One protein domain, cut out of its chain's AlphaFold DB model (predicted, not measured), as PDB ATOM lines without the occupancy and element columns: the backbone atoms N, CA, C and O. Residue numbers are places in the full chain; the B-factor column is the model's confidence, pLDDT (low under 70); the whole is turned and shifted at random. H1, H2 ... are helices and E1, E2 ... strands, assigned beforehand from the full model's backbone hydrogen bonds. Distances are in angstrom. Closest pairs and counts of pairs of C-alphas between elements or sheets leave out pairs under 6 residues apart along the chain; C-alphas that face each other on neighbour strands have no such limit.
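What this domain is: This is residues 74 to 177 of the 260 residues of an uncharacterized protein of Listeria monocytogenes FSL J1-208 (UniProt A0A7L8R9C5). What does the model look like at first sight? It is a cluster of crossed helices with the longest, H1, through the middle: H3 packs across its first half, and the hairpin of H4 and H5 packs on it through H5. The short H2 sits near H1, H3 and H4, while the loop of residues 114 to 126 and the small strand E1 with the link after it lie toward opposite ends of the longest axis. What is it made of? The printed part has 104 residues with one named strand and five named helices, in the order E1, H1, H2, H3, H4, H5, and its class is mostly helix. How large is it? It is compact, with a radius of gyration of the C-alphas of 13.0 A and spans of 37 by 26 by 21 A.

Where its parts are: Where does the first element begin? E1 is residues 74 to 76, with C-alpha 74 at (303.110, 452.505, 389.244). Where are the first three helices? H1 is residues 85 to 103, 26.7 A long, and begins with C-alpha 85 at (294.440, 439.047, 389.771). H2 is residues 108 to 113, 8.6 A long, and H3 is residues 127 to 142, 22.5 A long. Which helices follow? H4 is residues 147 to 157, 15.3 A long, and H5 is residues 166 to 176, 15.4 A long, ending with C-alpha 176 at (308.394, 442.703, 389.275).

How they stand to each other: What touches H1? With residues 85 to 93 alone it touches H3, opposite ways at a steep tilt of 59 degrees; their closest C-alphas, of Ser 89 and Ala 137, are 5.0 A apart. With residues 90 to 98 alone it touches H5, opposite ways at a steep tilt of 46 degrees, closest at the C-alphas of Ile 91 and Ala 173, 5.0 A. How does H4 stand? It forms a helical hairpin with H5, at a steep tilt of 44 degrees, with the C-alphas of Tyr 155 and Ala 166 closest at 6.2 A. It only just touches H3, with 3 pairs of C-alphas within 8 A, and is close to but not clearly touching H1, at a shallow tilt of 26 degrees, the same way. And H2 and E1? H2 is close to but not clearly touching H3, about perpendicular at 74 degrees, with the C-alphas of Phe 109 and Leu 132 closest at 7.4 A. E1 pairs with no named strand; its closest C-alpha to H4 is that of Leu 76, 5.4 A from that of Asp 147. What do the helices' backbones show? In H1, H2, H3, H4 and H5 every O i to N i+4 pair is within hydrogen-bond range.

The domain as a whole: How far does it reach? The two C-alphas farthest apart, of Ala 79 and Glu 123, are 38.0 A apart. Are there cuts or long links? The printed part has no cut, and the link from H2 to H3, 13 residues, is long. Where is confidence low? Residues 116 to 118 and 120 to 121 are under 70, against a mean pLDDT of 89.6 of the printed part.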
ATOM      1  N   ARG A  74     304.440 452.905 388.760       95.12
ATOM      2  CA  ARG A  74     303.110 452.505 389.244       95.12
ATOM      3  C   ARG A  74     303.060 452.583 390.775       95.12
ATOM      4  O   ARG A  74     303.930 452.034 391.458       95.12
ATOM      5  N   ALA A  75     302.019 453.227 391.292       94.75
ATOM      6  CA  ALA A  75     301.704 453.271 392.716       94.75
ATOM      7  C   ALA A  75     300.676 452.192 393.097       94.75
ATOM      8  O   ALA A  75     299.806 451.876 392.286       94.75
ATOM      9  N   LEU A  76     300.727 451.690 394.335       94.88
ATOM     10  CA  LEU A  76     299.562 451.061 394.967       94.88
ATOM     11  C   LEU A  76     298.545 452.137 395.334       94.88
ATOM     12  O   LEU A  76     298.912 453.150 395.946       94.88
ATOM     13  N   GLN A  77     297.273 451.883 395.036       93.31
ATOM     14  CA  GLN A  77     296.190 452.765 395.446       93.31
ATOM     15  C   GLN A  77     295.734 452.477 396.886       93.31
ATOM     16  O   GLN A  77     295.423 451.335 397.233       93.31
ATOM     17  N   PRO A  78     295.662 453.498 397.760       90.81
ATOM     18  CA  PRO A  78     295.259 453.309 399.154       90.81
ATOM     19  C   PRO A  78     293.742 453.189 399.358       90.81
ATOM     20  O   PRO A  78     293.315 452.865 400.462       90.81
ATOM     21  N   ALA A  79     292.929 453.483 398.338       91.06
ATOM     22  CA  ALA A  79     291.472 453.593 398.465       91.06
ATOM     23  C   ALA A  79     290.676 452.788 397.425       91.06
ATOM     24  O   ALA A  79     289.448 452.798 397.460       91.06
ATOM     25  N   GLU A  80     291.356 452.109 396.502       94.06
ATOM     26  CA  GLU A  80     290.724 451.288 395.474       94.06
ATOM     27  C   GLU A  80     291.641 450.136 395.057       94.06
ATOM     28  O   GLU A  80     292.845 450.153 395.328       94.06
ATOM     29  N   VAL A  81     291.053 449.116 394.434       96.56
ATOM     30  CA  VAL A  81     291.778 447.969 393.881       96.56
ATOM     31  C   VAL A  81     292.050 448.233 392.403       96.56
ATOM     32  O   VAL A  81     291.124 448.306 391.596       96.56
ATOM     33  N   THR A  82     293.325 448.359 392.051       96.50
ATOM     34  CA  THR A  82     293.812 448.537 390.673       96.50
ATOM     35  C   THR A  82     294.814 447.468 390.251       96.50
ATOM     36  O   THR A  82     295.150 447.358 389.068       96.50
ATOM     37  N   LEU A  83     295.311 446.664 391.193       97.19
ATOM     38  CA  LEU A  83     296.021 445.428 390.897       97.19
ATOM     39  C   LEU A  83     295.081 444.443 390.196       97.19
ATOM     40  O   LEU A  83     293.932 444.262 390.592       97.19
ATOM     41  N   SER A  84     295.579 443.791 389.148       97.69
ATOM     42  CA  SER A  84     294.870 442.668 388.531       97.69
ATOM     43  C   SER A  84     295.103 441.380 389.326       97.69
ATOM     44  O   SER A  84     296.129 441.246 389.990       97.69
ATOM     45  N   GLN A  85     294.220 440.385 389.190       97.62
ATOM     46  CA  GLN A  85     294.440 439.047 389.771       97.62
ATOM     47  C   GLN A  85     295.772 438.445 389.327       97.62
ATOM     48  O   GLN A  85     296.474 437.837 390.127       97.62
ATOM     49  N   GLN A  86     296.177 438.696 388.081       97.81
ATOM     50  CA  GLN A  86     297.476 438.265 387.583       97.81
ATOM     51  C   GLN A  86     298.646 438.975 388.287       97.81
ATOM     52  O   GLN A  86     299.676 438.346 388.518       97.81
ATOM     53  N   ASP A  87     298.519 440.265 388.619       98.31
ATOM     54  CA  ASP A  87     299.542 440.975 389.397       98.31
ATOM     55  C   ASP A  87     299.663 440.358 390.796       98.31
ATOM     56  O   ASP A  87     300.766 440.035 391.231       98.31
ATOM     57  N   VAL A  88     298.532 440.150 391.475       98.25
ATOM     58  CA  VAL A  88     298.488 439.580 392.831       98.25
ATOM     59  C   VAL A  88     299.030 438.149 392.851       98.25
ATOM     60  O   VAL A  88     299.879 437.836 393.681       98.25
ATOM     61  N   SER A  89     298.630 437.313 391.892       98.00
ATOM     62  CA  SER A  89     299.123 435.939 391.739       98.00
ATOM     63  C   SER A  89     300.642 435.893 391.546       98.00
ATOM     64  O   SER A  89     301.330 435.169 392.263       98.00
ATOM     65  N   LYS A  90     301.201 436.755 390.682       97.88
ATOM     66  CA  LYS A  90     302.661 436.874 390.495       97.88
ATOM     67  C   LYS A  90     303.387 437.338 391.754       97.88
ATOM     68  O   LYS A  90     304.513 436.907 391.998       97.88
ATOM     69  N   ILE A  91     302.780 438.238 392.528       98.12
ATOM     70  CA  ILE A  91     303.355 438.678 393.803       98.12
ATOM     71  C   ILE A  91     303.409 437.494 394.777       98.12
ATOM     72  O   ILE A  91     304.459 437.256 395.368       98.12
ATOM     73  N   ILE A  92     302.313 436.743 394.921       97.12
ATOM     74  CA  ILE A  92     302.238 435.574 395.811       97.12
ATOM     75  C   ILE A  92     303.229 434.492 395.372       97.12
ATOM     76  O   ILE A  92     303.983 433.998 396.203       97.12
ATOM     77  N   GLU A  93     303.278 434.160 394.079       95.56
ATOM     78  CA  GLU A  93     304.245 433.206 393.526       95.56
ATOM     79  C   GLU A  93     305.679 433.574 393.918       95.56
ATOM     80  O   GLU A  93     306.423 432.738 394.428       95.56
ATOM     81  N   GLU A  94     306.069 434.830 393.706       95.38
ATOM     82  CA  GLU A  94     307.416 435.295 394.029       95.38
ATOM     83  C   GLU A  94     307.712 435.183 395.532       95.38
ATOM     84  O   GLU A  94     308.804 434.758 395.908       95.38
ATOM     85  N   MET A  95     306.743 435.516 396.388       95.06
ATOM     86  CA  MET A  95     306.872 435.374 397.841       95.06
ATOM     87  C   MET A  95     307.079 433.912 398.253       95.06
ATOM     88  O   MET A  95     308.024 433.613 398.982       95.06
ATOM     89  N   VAL A  96     306.259 432.993 397.730       93.50
ATOM     90  CA  VAL A  96     306.378 431.549 397.996       93.50
ATOM     91  C   VAL A  96     307.731 431.019 397.524       93.50
ATOM     92  O   VAL A  96     308.398 430.280 398.246       93.50
ATOM     93  N   ARG A  97     308.166 431.395 396.317       91.75
ATOM     94  CA  ARG A  97     309.461 430.962 395.773       91.75
ATOM     95  C   ARG A  97     310.631 431.432 396.629       91.75
ATOM     96  O   ARG A  97     311.559 430.652 396.835       91.75
ATOM     97  N   ASN A  98     310.588 432.672 397.113       90.69
ATOM     98  CA  ASN A  98     311.630 433.213 397.981       90.69
ATOM     99  C   ASN A  98     311.667 432.472 399.326       90.69
ATOM    100  O   ASN A  98     312.738 432.027 399.727       90.69
ATOM    101  N   GLU A  99     310.515 432.218 399.955       88.19
ATOM    102  CA  GLU A  99     310.443 431.451 401.209       88.19
ATOM    103  C   GLU A  99     310.979 430.015 401.035       88.19
ATOM    104  O   GLU A  99     311.806 429.556 401.821       88.19
ATOM    105  N   VAL A 100     310.612 429.329 399.945       87.06
ATOM    106  CA  VAL A 100     311.148 427.992 399.621       87.06
ATOM    107  C   VAL A 100     312.658 428.028 399.386       87.06
ATOM    108  O   VAL A 100     313.362 427.102 399.785       87.06
ATOM    109  N   GLN A 101     313.183 429.069 398.738       86.19
ATOM    110  CA  GLN A 101     314.619 429.200 398.504       86.19
ATOM    111  C   GLN A 101     315.400 429.454 399.806       86.19
ATOM    112  O   GLN A 101     316.520 428.954 399.941       86.19
ATOM    113  N   GLU A 102     314.840 430.232 400.733       84.00
ATOM    114  CA  GLU A 102     315.479 430.598 402.003       84.00
ATOM    115  C   GLU A 102     315.368 429.484 403.057       84.00
ATOM    116  O   GLU A 102     316.372 429.115 403.668       84.00
ATOM    117  N   GLU A 103     314.179 428.903 403.225       81.88
ATOM    118  CA  GLU A 103     313.840 427.986 404.327       81.88
ATOM    119  C   GLU A 103     313.601 426.534 403.862       81.88
ATOM    120  O   GLU A 103     313.405 425.623 404.671       81.88
ATOM    121  N   GLY A 104     313.627 426.276 402.549       78.94
ATOM    122  CA  GLY A 104     313.406 424.948 401.959       78.94
ATOM    123  C   GLY A 104     311.940 424.498 401.922       78.94
ATOM    124  O   GLY A 104     311.649 423.401 401.438       78.94
ATOM    125  N   ILE A 105     311.019 425.310 402.444       80.56
ATOM    126  CA  ILE A 105     309.575 425.066 402.487       80.56
ATOM    127  C   ILE A 105     308.837 426.406 402.585       80.56
ATOM    128  O   ILE A 105     309.378 427.356 403.135       80.56
ATOM    129  N   SER A 106     307.602 426.460 402.083       82.88
ATOM    130  CA  SER A 106     306.672 427.570 402.308       82.88
ATOM    131  C   SER A 106     305.423 427.042 403.003       82.88
ATOM    132  O   SER A 106     304.822 426.083 402.513       82.88
ATOM    133  N   TYR A 107     304.997 427.695 404.083       83.88
ATOM    134  CA  TYR A 107     303.758 427.344 404.795       83.88
ATOM    135  C   TYR A 107     302.539 428.126 404.295       83.88
ATOM    136  O   TYR A 107     301.416 427.826 404.694       83.88
ATOM    137  N   PHE A 108     302.731 429.075 403.373       89.25
ATOM    138  CA  PHE A 108     301.662 429.929 402.857       89.25
ATOM    139  C   PHE A 108     300.415 429.144 402.420       89.25
ATOM    140  O   PHE A 108     299.315 429.421 402.889       89.25
ATOM    141  N   PHE A 109     300.571 428.132 401.559       87.50
ATOM    142  CA  PHE A 109     299.426 427.370 401.053       87.50
ATOM    143  C   PHE A 109     298.760 426.502 402.121       87.50
ATOM    144  O   PHE A 109     297.538 426.392 402.112       87.50
ATOM    145  N   SER A 110     299.526 425.909 403.042       84.06
ATOM    146  CA  SER A 110     298.944 425.128 404.141       84.06
ATOM    147  C   SER A 110     298.183 426.017 405.120       84.06
ATOM    148  O   SER A 110     297.119 425.637 405.596       84.06
ATOM    149  N   ASP A 111     298.681 427.226 405.375       85.00
ATOM    150  CA  ASP A 111     298.007 428.195 406.239       85.00
ATOM    151  C   ASP A 111     296.746 428.761 405.572       85.00
ATOM    152  O   ASP A 111     295.759 429.051 406.251       85.00
ATOM    153  N   TYR A 112     296.761 428.903 404.243       84.00
ATOM    154  CA  TYR A 112     295.652 429.471 403.477       84.00
ATOM    155  C   TYR A 112     294.536 428.459 403.188       84.00
ATOM    156  O   TYR A 112     293.357 428.761 403.371       84.00
ATOM    157  N   PHE A 113     294.897 427.253 402.739       85.62
ATOM    158  CA  PHE A 113     293.958 426.228 402.267       85.62
ATOM    159  C   PHE A 113     293.785 425.052 403.243       85.62
ATOM    160  O   PHE A 113     292.897 424.220 403.047       85.62
ATOM    161  N   GLY A 114     294.586 424.988 404.311       82.50
ATOM    162  CA  GLY A 114     294.629 423.866 405.247       82.50
ATOM    163  C   GLY A 114     295.509 422.710 404.761       82.50
ATOM    164  O   GLY A 114     296.310 422.844 403.836       82.50
ATOM    165  N   ASP A 115     295.350 421.546 405.397       73.25
ATOM    166  CA  ASP A 115     296.046 420.318 405.004       73.25
ATOM    167  C   ASP A 115     295.519 419.819 403.647       73.25
ATOM    168  O   ASP A 115     294.532 419.084 403.572       73.25
ATOM    169  N   VAL A 116     296.184 420.226 402.565       68.94
ATOM    170  CA  VAL A 116     295.961 419.694 401.215       68.94
ATOM    171  C   VAL A 116     297.063 418.684 400.889       68.94
ATOM    172  O   VAL A 116     298.258 418.978 401.007       68.94
ATOM    173  N   ASP A 117     296.664 417.485 400.462       68.31
ATOM    174  CA  ASP A 117     297.592 416.446 400.012       68.31
ATOM    175  C   ASP A 117     298.500 416.990 398.893       68.31
ATOM    176  O   ASP A 117     298.026 417.436 397.851       68.31
ATOM    177  N   GLY A 118     299.820 416.942 399.103       65.44
ATOM    178  CA  GLY A 118     300.821 417.413 398.133       65.44
ATOM    179  C   GLY A 118     301.482 418.761 398.450       65.44
ATOM    180  O   GLY A 118     302.426 419.139 397.762       65.44
ATOM    181  N   LEU A 119     301.078 419.461 399.516       72.12
ATOM    182  CA  LEU A 119     301.690 420.744 399.913       72.12
ATOM    183  C   LEU A 119     303.005 420.629 400.700       72.12
ATOM    184  O   LEU A 119     303.656 421.635 400.960       72.12
ATOM    185  N   SER A 120     303.411 419.422 401.099       63.06
ATOM    186  CA  SER A 120     304.406 419.238 402.161       63.06
ATOM    187  C   SER A 120     305.830 419.679 401.811       63.06
ATOM    188  O   SER A 120     306.577 419.962 402.747       63.06
ATOM    189  N   LYS A 121     306.207 419.760 400.521       69.56
ATOM    190  CA  LYS A 121     307.455 420.377 400.017       69.56
ATOM    191  C   LYS A 121     307.326 420.777 398.546       69.56
ATOM    192  O   LYS A 121     307.021 419.934 397.707       69.56
ATOM    193  N   ILE A 122     307.639 422.032 398.224       75.81
ATOM    194  CA  ILE A 122     307.694 422.527 396.842       75.81
ATOM    195  C   ILE A 122     309.103 422.277 396.287       75.81
ATOM    196  O   ILE A 122     310.016 423.058 396.533       75.81
ATOM    197  N   GLU A 123     309.306 421.183 395.550       75.38
ATOM    198  CA  GLU A 123     310.600 420.909 394.889       75.38
ATOM    199  C   GLU A 123     310.718 421.608 393.528       75.38
ATOM    200  O   GLU A 123     311.774 422.119 393.156       75.38
ATOM    201  N   THR A 124     309.614 421.644 392.780       82.06
ATOM    202  CA  THR A 124     309.511 422.297 391.474       82.06
ATOM    203  C   THR A 124     308.164 422.978 391.350       82.06
ATOM    204  O   THR A 124     307.142 422.401 391.717       82.06
ATOM    205  N   TRP A 125     308.161 424.170 390.766       85.38
ATOM    206  CA  TRP A 125     306.921 424.863 390.449       85.38
ATOM    207  C   TRP A 125     306.231 424.224 389.244       85.38
ATOM    208  O   TRP A 125     306.893 423.931 388.247       85.38
ATOM    209  N   ASN A 126     304.927 423.995 389.349       86.81
ATOM    210  CA  ASN A 126     304.104 423.321 388.352       86.81
ATOM    211  C   ASN A 126     302.690 423.926 388.339       86.81
ATOM    212  O   ASN A 126     302.359 424.745 389.196       86.81
ATOM    213  N   ASP A 127     301.859 423.457 387.408       88.25
ATOM    214  CA  ASP A 127     300.493 423.951 387.198       88.25
ATOM    215  C   ASP A 127     299.618 423.891 388.467       88.25
ATOM    216  O   ASP A 127     298.764 424.746 388.666       88.25
ATOM    217  N   PHE A 128     299.856 422.935 389.372       87.75
ATOM    218  CA  PHE A 128     299.128 422.858 390.645       87.75
ATOM    219  C   PHE A 128     299.424 424.059 391.555       87.75
ATOM    220  O   PHE A 128     298.508 424.627 392.144       87.75
ATOM    221  N   TYR A 129     300.686 424.485 391.656       89.00
ATOM    222  CA  TYR A 129     301.026 425.688 392.420       89.00
ATOM    223  C   TYR A 129     300.569 426.971 391.718       89.00
ATOM    224  O   TYR A 129     300.214 427.918 392.413       89.00
ATOM    225  N   ASP A 130     300.516 426.985 390.382       91.19
ATOM    226  CA  ASP A 130     299.909 428.088 389.624       91.19
ATOM    227  C   ASP A 130     298.404 428.219 389.910       91.19
ATOM    228  O   ASP A 130     297.887 429.326 390.054       91.19
ATOM    229  N   GLU A 131     297.677 427.105 390.002       92.00
ATOM    230  CA  GLU A 131     296.260 427.114 390.387       92.00
ATOM    231  C   GLU A 131     296.087 427.655 391.814       92.00
ATOM    232  O   GLU A 131     295.324 428.596 392.027       92.00
ATOM    233  N   LEU A 132     296.882 427.169 392.773       91.88
ATOM    234  CA  LEU A 132     296.810 427.632 394.162       91.88
ATOM    235  C   LEU A 132     297.166 429.116 394.338       91.88
ATOM    236  O   LEU A 132     296.549 429.795 395.163       91.88
ATOM    237  N   THR A 133     298.149 429.651 393.604       94.50
ATOM    238  CA  THR A 133     298.447 431.094 393.657       94.50
ATOM    239  C   THR A 133     297.322 431.926 393.065       94.50
ATOM    240  O   THR A 133     297.013 432.987 393.610       94.50
ATOM    241  N   ASN A 134     296.691 431.461 391.985       96.25
ATOM    242  CA  ASN A 134     295.558 432.150 391.373       96.25
ATOM    243  C   ASN A 134     294.324 432.154 392.282       96.25
ATOM    244  O   ASN A 134     293.704 433.213 392.423       96.25
ATOM    245  N   ASP A 135     294.022 431.032 392.935       94.62
ATOM    246  CA  ASP A 135     292.919 430.909 393.897       94.62
ATOM    247  C   ASP A 135     293.155 431.801 395.128       94.62
ATOM    248  O   ASP A 135     292.259 432.519 395.585       94.62
ATOM    249  N   ALA A 136     294.388 431.816 395.649       94.69
ATOM    250  CA  ALA A 136     294.756 432.689 396.761       94.69
ATOM    251  C   ALA A 136     294.652 434.170 396.364       94.69
ATOM    252  O   ALA A 136     294.137 434.984 397.133       94.69
ATOM    253  N   ALA A 137     295.099 434.525 395.156       97.12
ATOM    254  CA  ALA A 137     295.006 435.882 394.631       97.12
ATOM    255  C   ALA A 137     293.554 436.353 394.491       97.12
ATOM    256  O   ALA A 137     293.235 437.458 394.931       97.12
ATOM    257  N   GLU A 138     292.677 435.521 393.924       95.88
ATOM    258  CA  GLU A 138     291.245 435.816 393.798       95.88
ATOM    259  C   GLU A 138     290.628 436.088 395.168       95.88
ATOM    260  O   GLU A 138     290.079 437.163 395.409       95.88
ATOM    261  N   SER A 139     290.825 435.168 396.110       93.62
ATOM    262  CA  SER A 139     290.263 435.261 397.456       93.62
ATOM    263  C   SER A 139     290.776 436.486 398.243       93.62
ATOM    264  O   SER A 139     290.010 437.159 398.950       93.62
ATOM    265  N   MET A 140     292.057 436.847 398.093       93.81
ATOM    266  CA  MET A 140     292.603 438.073 398.686       93.81
ATOM    267  C   MET A 140     291.973 439.334 398.093       93.81
ATOM    268  O   MET A 140     291.701 440.280 398.841       93.81
ATOM    269  N   MET A 141     291.738 439.349 396.779       95.69
ATOM    270  CA  MET A 141     291.131 440.478 396.077       95.69
ATOM    271  C   MET A 141     289.644 440.635 396.390       95.69
ATOM    272  O   MET A 141     289.209 441.754 396.643       95.69
ATOM    273  N   GLU A 142     288.876 439.543 396.433       94.44
ATOM    274  CA  GLU A 142     287.434 439.568 396.732       94.44
ATOM    275  C   GLU A 142     287.118 440.234 398.076       94.44
ATOM    276  O   GLU A 142     286.087 440.886 398.242       94.44
ATOM    277  N   SER A 143     288.014 440.065 399.047       89.38
ATOM    278  CA  SER A 143     287.850 440.589 400.401       89.38
ATOM    279  C   SER A 143     288.554 441.927 400.635       89.38
ATOM    280  O   SER A 143     288.513 442.423 401.760       89.38
ATOM    281  N   ALA A 144     289.259 442.482 399.644       94.31
ATOM    282  CA  ALA A 144     290.038 443.707 399.794       94.31
ATOM    283  C   ALA A 144     289.319 444.939 399.239       94.31
ATOM    284  O   ALA A 144     288.662 444.905 398.204       94.31
ATOM    285  N   SER A 145     289.503 446.061 399.924       94.62
ATOM    286  CA  SER A 145     288.987 447.374 399.528       94.62
ATOM    287  C   SER A 145     290.024 448.248 398.817       94.62
ATOM    288  O   SER A 145     289.668 449.271 398.237       94.62
ATOM    289  N   SER A 146     291.306 447.870 398.856       95.06
ATOM    290  CA  SER A 146     292.397 448.631 398.244       95.06
ATOM    291  C   SER A 146     293.614 447.771 397.903       95.06
ATOM    292  O   SER A 146     293.830 446.720 398.511       95.06
ATOM    293  N   ASP A 147     294.463 448.258 396.995       95.88
ATOM    294  CA  ASP A 147     295.768 447.647 396.702       95.88
ATOM    295  C   ASP A 147     296.665 447.567 397.945       95.88
ATOM    296  O   ASP A 147     297.397 446.596 398.149       95.88
ATOM    297  N   VAL A 148     296.591 448.590 398.800       93.69
ATOM    298  CA  VAL A 148     297.272 448.625 400.100       93.69
ATOM    299  C   VAL A 148     296.810 447.485 401.006       93.69
ATOM    300  O   VAL A 148     297.636 446.841 401.657       93.69
ATOM    301  N   GLU A 149     295.506 447.211 401.057       93.88
ATOM    302  CA  GLU A 149     294.974 446.104 401.849       93.88
ATOM    303  C   GLU A 149     295.473 444.756 401.321       93.88
ATOM    304  O   GLU A 149     295.897 443.920 402.119       93.88
ATOM    305  N   ILE A 150     295.505 444.570 399.997       95.81
ATOM    306  CA  ILE A 150     296.051 443.363 399.358       95.81
ATOM    307  C   ILE A 150     297.527 443.182 399.736       95.81
ATOM    308  O   ILE A 150     297.907 442.128 400.247       95.81
ATOM    309  N   ALA A 151     298.355 444.214 399.559       94.62
ATOM    310  CA  ALA A 151     299.775 444.149 399.902       94.62
ATOM    311  C   ALA A 151     299.995 443.850 401.394       94.62
ATOM    312  O   ALA A 151     300.866 443.058 401.746       94.62
ATOM    313  N   ASN A 152     299.182 444.428 402.282       91.50
ATOM    314  CA  ASN A 152     299.251 444.136 403.712       91.50
ATOM    315  C   ASN A 152     298.813 442.703 404.043       91.50
ATOM    316  O   ASN A 152     299.455 442.069 404.878       91.50
ATOM    317  N   LYS A 153     297.764 442.172 403.400       92.88
ATOM    318  CA  LYS A 153     297.355 440.766 403.559       92.88
ATOM    319  C   LYS A 153     298.504 439.833 403.192       92.88
ATOM    320  O   LYS A 153     298.885 439.018 404.024       92.88
ATOM    321  N   ILE A 154     299.127 440.042 402.030       94.31
ATOM    322  CA  ILE A 154     300.308 439.275 401.606       94.31
ATOM    323  C   ILE A 154     301.432 439.423 402.636       94.31
ATOM    324  O   ILE A 154     301.931 438.424 403.141       94.31
ATOM    325  N   TYR A 155     301.791 440.652 403.024       91.81
ATOM    326  CA  TYR A 155     302.839 440.900 404.020       91.81
ATOM    327  C   TYR A 155     302.634 440.083 405.303       91.81
ATOM    328  O   TYR A 155     303.572 439.455 405.790       91.81
ATOM    329  N   TYR A 156     301.413 440.066 405.844       89.44
ATOM    330  CA  TYR A 156     301.103 439.330 407.069       89.44
ATOM    331  C   TYR A 156     300.991 437.817 406.867       89.44
ATOM    332  O   TYR A 156     301.349 437.084 407.788       89.44
ATOM    333  N   SER A 157     300.564 437.346 405.691       91.69
ATOM    334  CA  SER A 157     300.561 435.917 405.352       91.69
ATOM    335  C   SER A 157     301.966 435.311 405.328       91.69
ATOM    336  O   SER A 157     302.111 434.137 405.633       91.69
ATOM    337  N   PHE A 158     303.000 436.109 405.054       90.94
ATOM    338  CA  PHE A 158     304.407 435.684 405.106       90.94
ATOM    339  C   PHE A 158     305.100 436.093 406.423       90.94
ATOM    340  O   PHE A 158     306.281 436.428 406.462       90.94
ATOM    341  N   GLY A 159     304.353 436.128 407.531       87.06
ATOM    342  CA  GLY A 159     304.876 436.392 408.881       87.06
ATOM    343  C   GLY A 159     305.023 437.873 409.252       87.06
ATOM    344  O   GLY A 159     305.201 438.204 410.430       87.06
ATOM    345  N   GLY A 160     304.895 438.791 408.291       86.69
ATOM    346  CA  GLY A 160     304.903 440.235 408.514       86.69
ATOM    347  C   GLY A 160     306.090 440.699 409.359       86.69
ATOM    348  O   GLY A 160     307.237 440.367 409.086       86.69
ATOM    349  N   LYS A 161     305.810 441.429 410.447       81.75
ATOM    350  CA  LYS A 161     306.844 441.960 411.360       81.75
ATOM    351  C   LYS A 161     307.658 440.889 412.102       81.75
ATOM    352  O   LYS A 161     308.586 441.246 412.821       81.75
ATOM    353  N   PHE A 162     307.237 439.625 412.044       83.69
ATOM    354  CA  PHE A 162     307.929 438.501 412.672       83.69
ATOM    355  C   PHE A 162     308.863 437.776 411.695       83.69
ATOM    356  O   PHE A 162     309.640 436.932 412.134       83.69
ATOM    357  N   SER A 163     308.811 438.119 410.404       84.44
ATOM    358  CA  SER A 163     309.742 437.648 409.383       84.44
ATOM    359  C   SER A 163     310.795 438.718 409.090       84.44
ATOM    360  O   SER A 163     310.480 439.900 408.956       84.44
ATOM    361  N   ASN A 164     312.055 438.297 408.966       81.56
ATOM    362  CA  ASN A 164     313.165 439.194 408.631       81.56
ATOM    363  C   ASN A 164     313.224 439.529 407.127       81.56
ATOM    364  O   ASN A 164     313.898 440.493 406.754       81.56
ATOM    365  N   SER A 165     312.553 438.744 406.272       87.88
ATOM    366  CA  SER A 165     312.598 438.867 404.808       87.88
ATOM    367  C   SER A 165     311.263 439.265 404.174       87.88
ATOM    368  O   SER A 165     311.283 439.852 403.096       87.88
ATOM    369  N   ALA A 166     310.114 439.109 404.851       89.00
ATOM    370  CA  ALA A 166     308.787 439.341 404.256       89.00
ATOM    371  C   ALA A 166     308.625 440.701 403.560       89.00
ATOM    372  O   ALA A 166     308.147 440.783 402.434       89.00
ATOM    373  N   ALA A 167     309.044 441.788 404.207       89.31
ATOM    374  CA  ALA A 167     308.997 443.117 403.601       89.31
ATOM    375  C   ALA A 167     309.984 443.273 402.431       89.31
ATOM    376  O   ALA A 167     309.701 443.960 401.451       89.31
ATOM    377  N   ILE A 168     311.154 442.646 402.529       91.25
ATOM    378  CA  ILE A 168     312.179 442.693 401.484       91.25
ATOM    379  C   ILE A 168     311.656 441.992 400.236       91.25
ATOM    380  O   ILE A 168     311.684 442.559 399.141       91.25
ATOM    381  N   ASP A 169     311.143 440.781 400.408       92.94
ATOM    382  CA  ASP A 169     310.672 439.945 399.315       92.94
ATOM    383  C   ASP A 169     309.389 440.486 398.712       92.94
ATOM    384  O   ASP A 169     309.278 440.531 397.488       92.94
ATOM    385  N   LEU A 170     308.490 441.043 399.527       94.06
ATOM    386  CA  LEU A 170     307.303 441.705 399.004       94.06
ATOM    387  C   LEU A 170     307.678 442.964 398.225       94.06
ATOM    388  O   LEU A 170     307.133 443.210 397.152       94.06
ATOM    389  N   GLY A 171     308.671 443.726 398.691       93.50
ATOM    390  CA  GLY A 171     309.221 444.843 397.930       93.50
ATOM    391  C   GLY A 171     309.793 444.403 396.578       93.50
ATOM    392  O   GLY A 171     309.525 445.041 395.557       93.50
ATOM    393  N   LYS A 172     310.534 443.290 396.517       93.81
ATOM    394  CA  LYS A 172     311.023 442.729 395.242       93.81
ATOM    395  C   LYS A 172     309.870 442.255 394.350       93.81
ATOM    396  O   LYS A 172     309.873 442.551 393.155       93.81
ATOM    397  N   ALA A 173     308.883 441.565 394.915       96.50
ATOM    398  CA  ALA A 173     307.727 441.036 394.198       96.50
ATOM    399  C   ALA A 173     306.872 442.158 393.585       96.50
ATOM    400  O   ALA A 173     306.557 442.120 392.396       96.50
ATOM    401  N   LEU A 174     306.611 443.227 394.345       96.50
ATOM    402  CA  LEU A 174     305.951 444.440 393.850       96.50
ATOM    403  C   LEU A 174     306.732 445.085 392.695       96.50
ATOM    404  O   LEU A 174     306.138 445.468 391.684       96.50
ATOM    405  N   LYS A 175     308.071 445.125 392.784       95.69
ATOM    406  CA  LYS A 175     308.933 445.654 391.710       95.69
ATOM    407  C   LYS A 175     308.727 444.892 390.400       95.69
ATOM    408  O   LYS A 175     308.681 445.509 389.334       95.69
ATOM    409  N   ARG A 176     308.579 443.563 390.461       95.69
ATOM    410  CA  ARG A 176     308.394 442.703 389.275       95.69
ATOM    411  C   ARG A 176     307.090 442.980 388.529       95.69
ATOM    412  O   ARG A 176     307.055 442.812 387.313       95.69
ATOM    413  N   VAL A 177     306.056 443.453 389.225       96.69
ATOM    414  CA  VAL A 177     304.784 443.893 388.617       96.69
ATOM    415  C   VAL A 177     304.732 445.410 388.362       96.69
ATOM    416  O   VAL A 177     303.674 445.979 388.084       96.69
TER     417      VAL A 177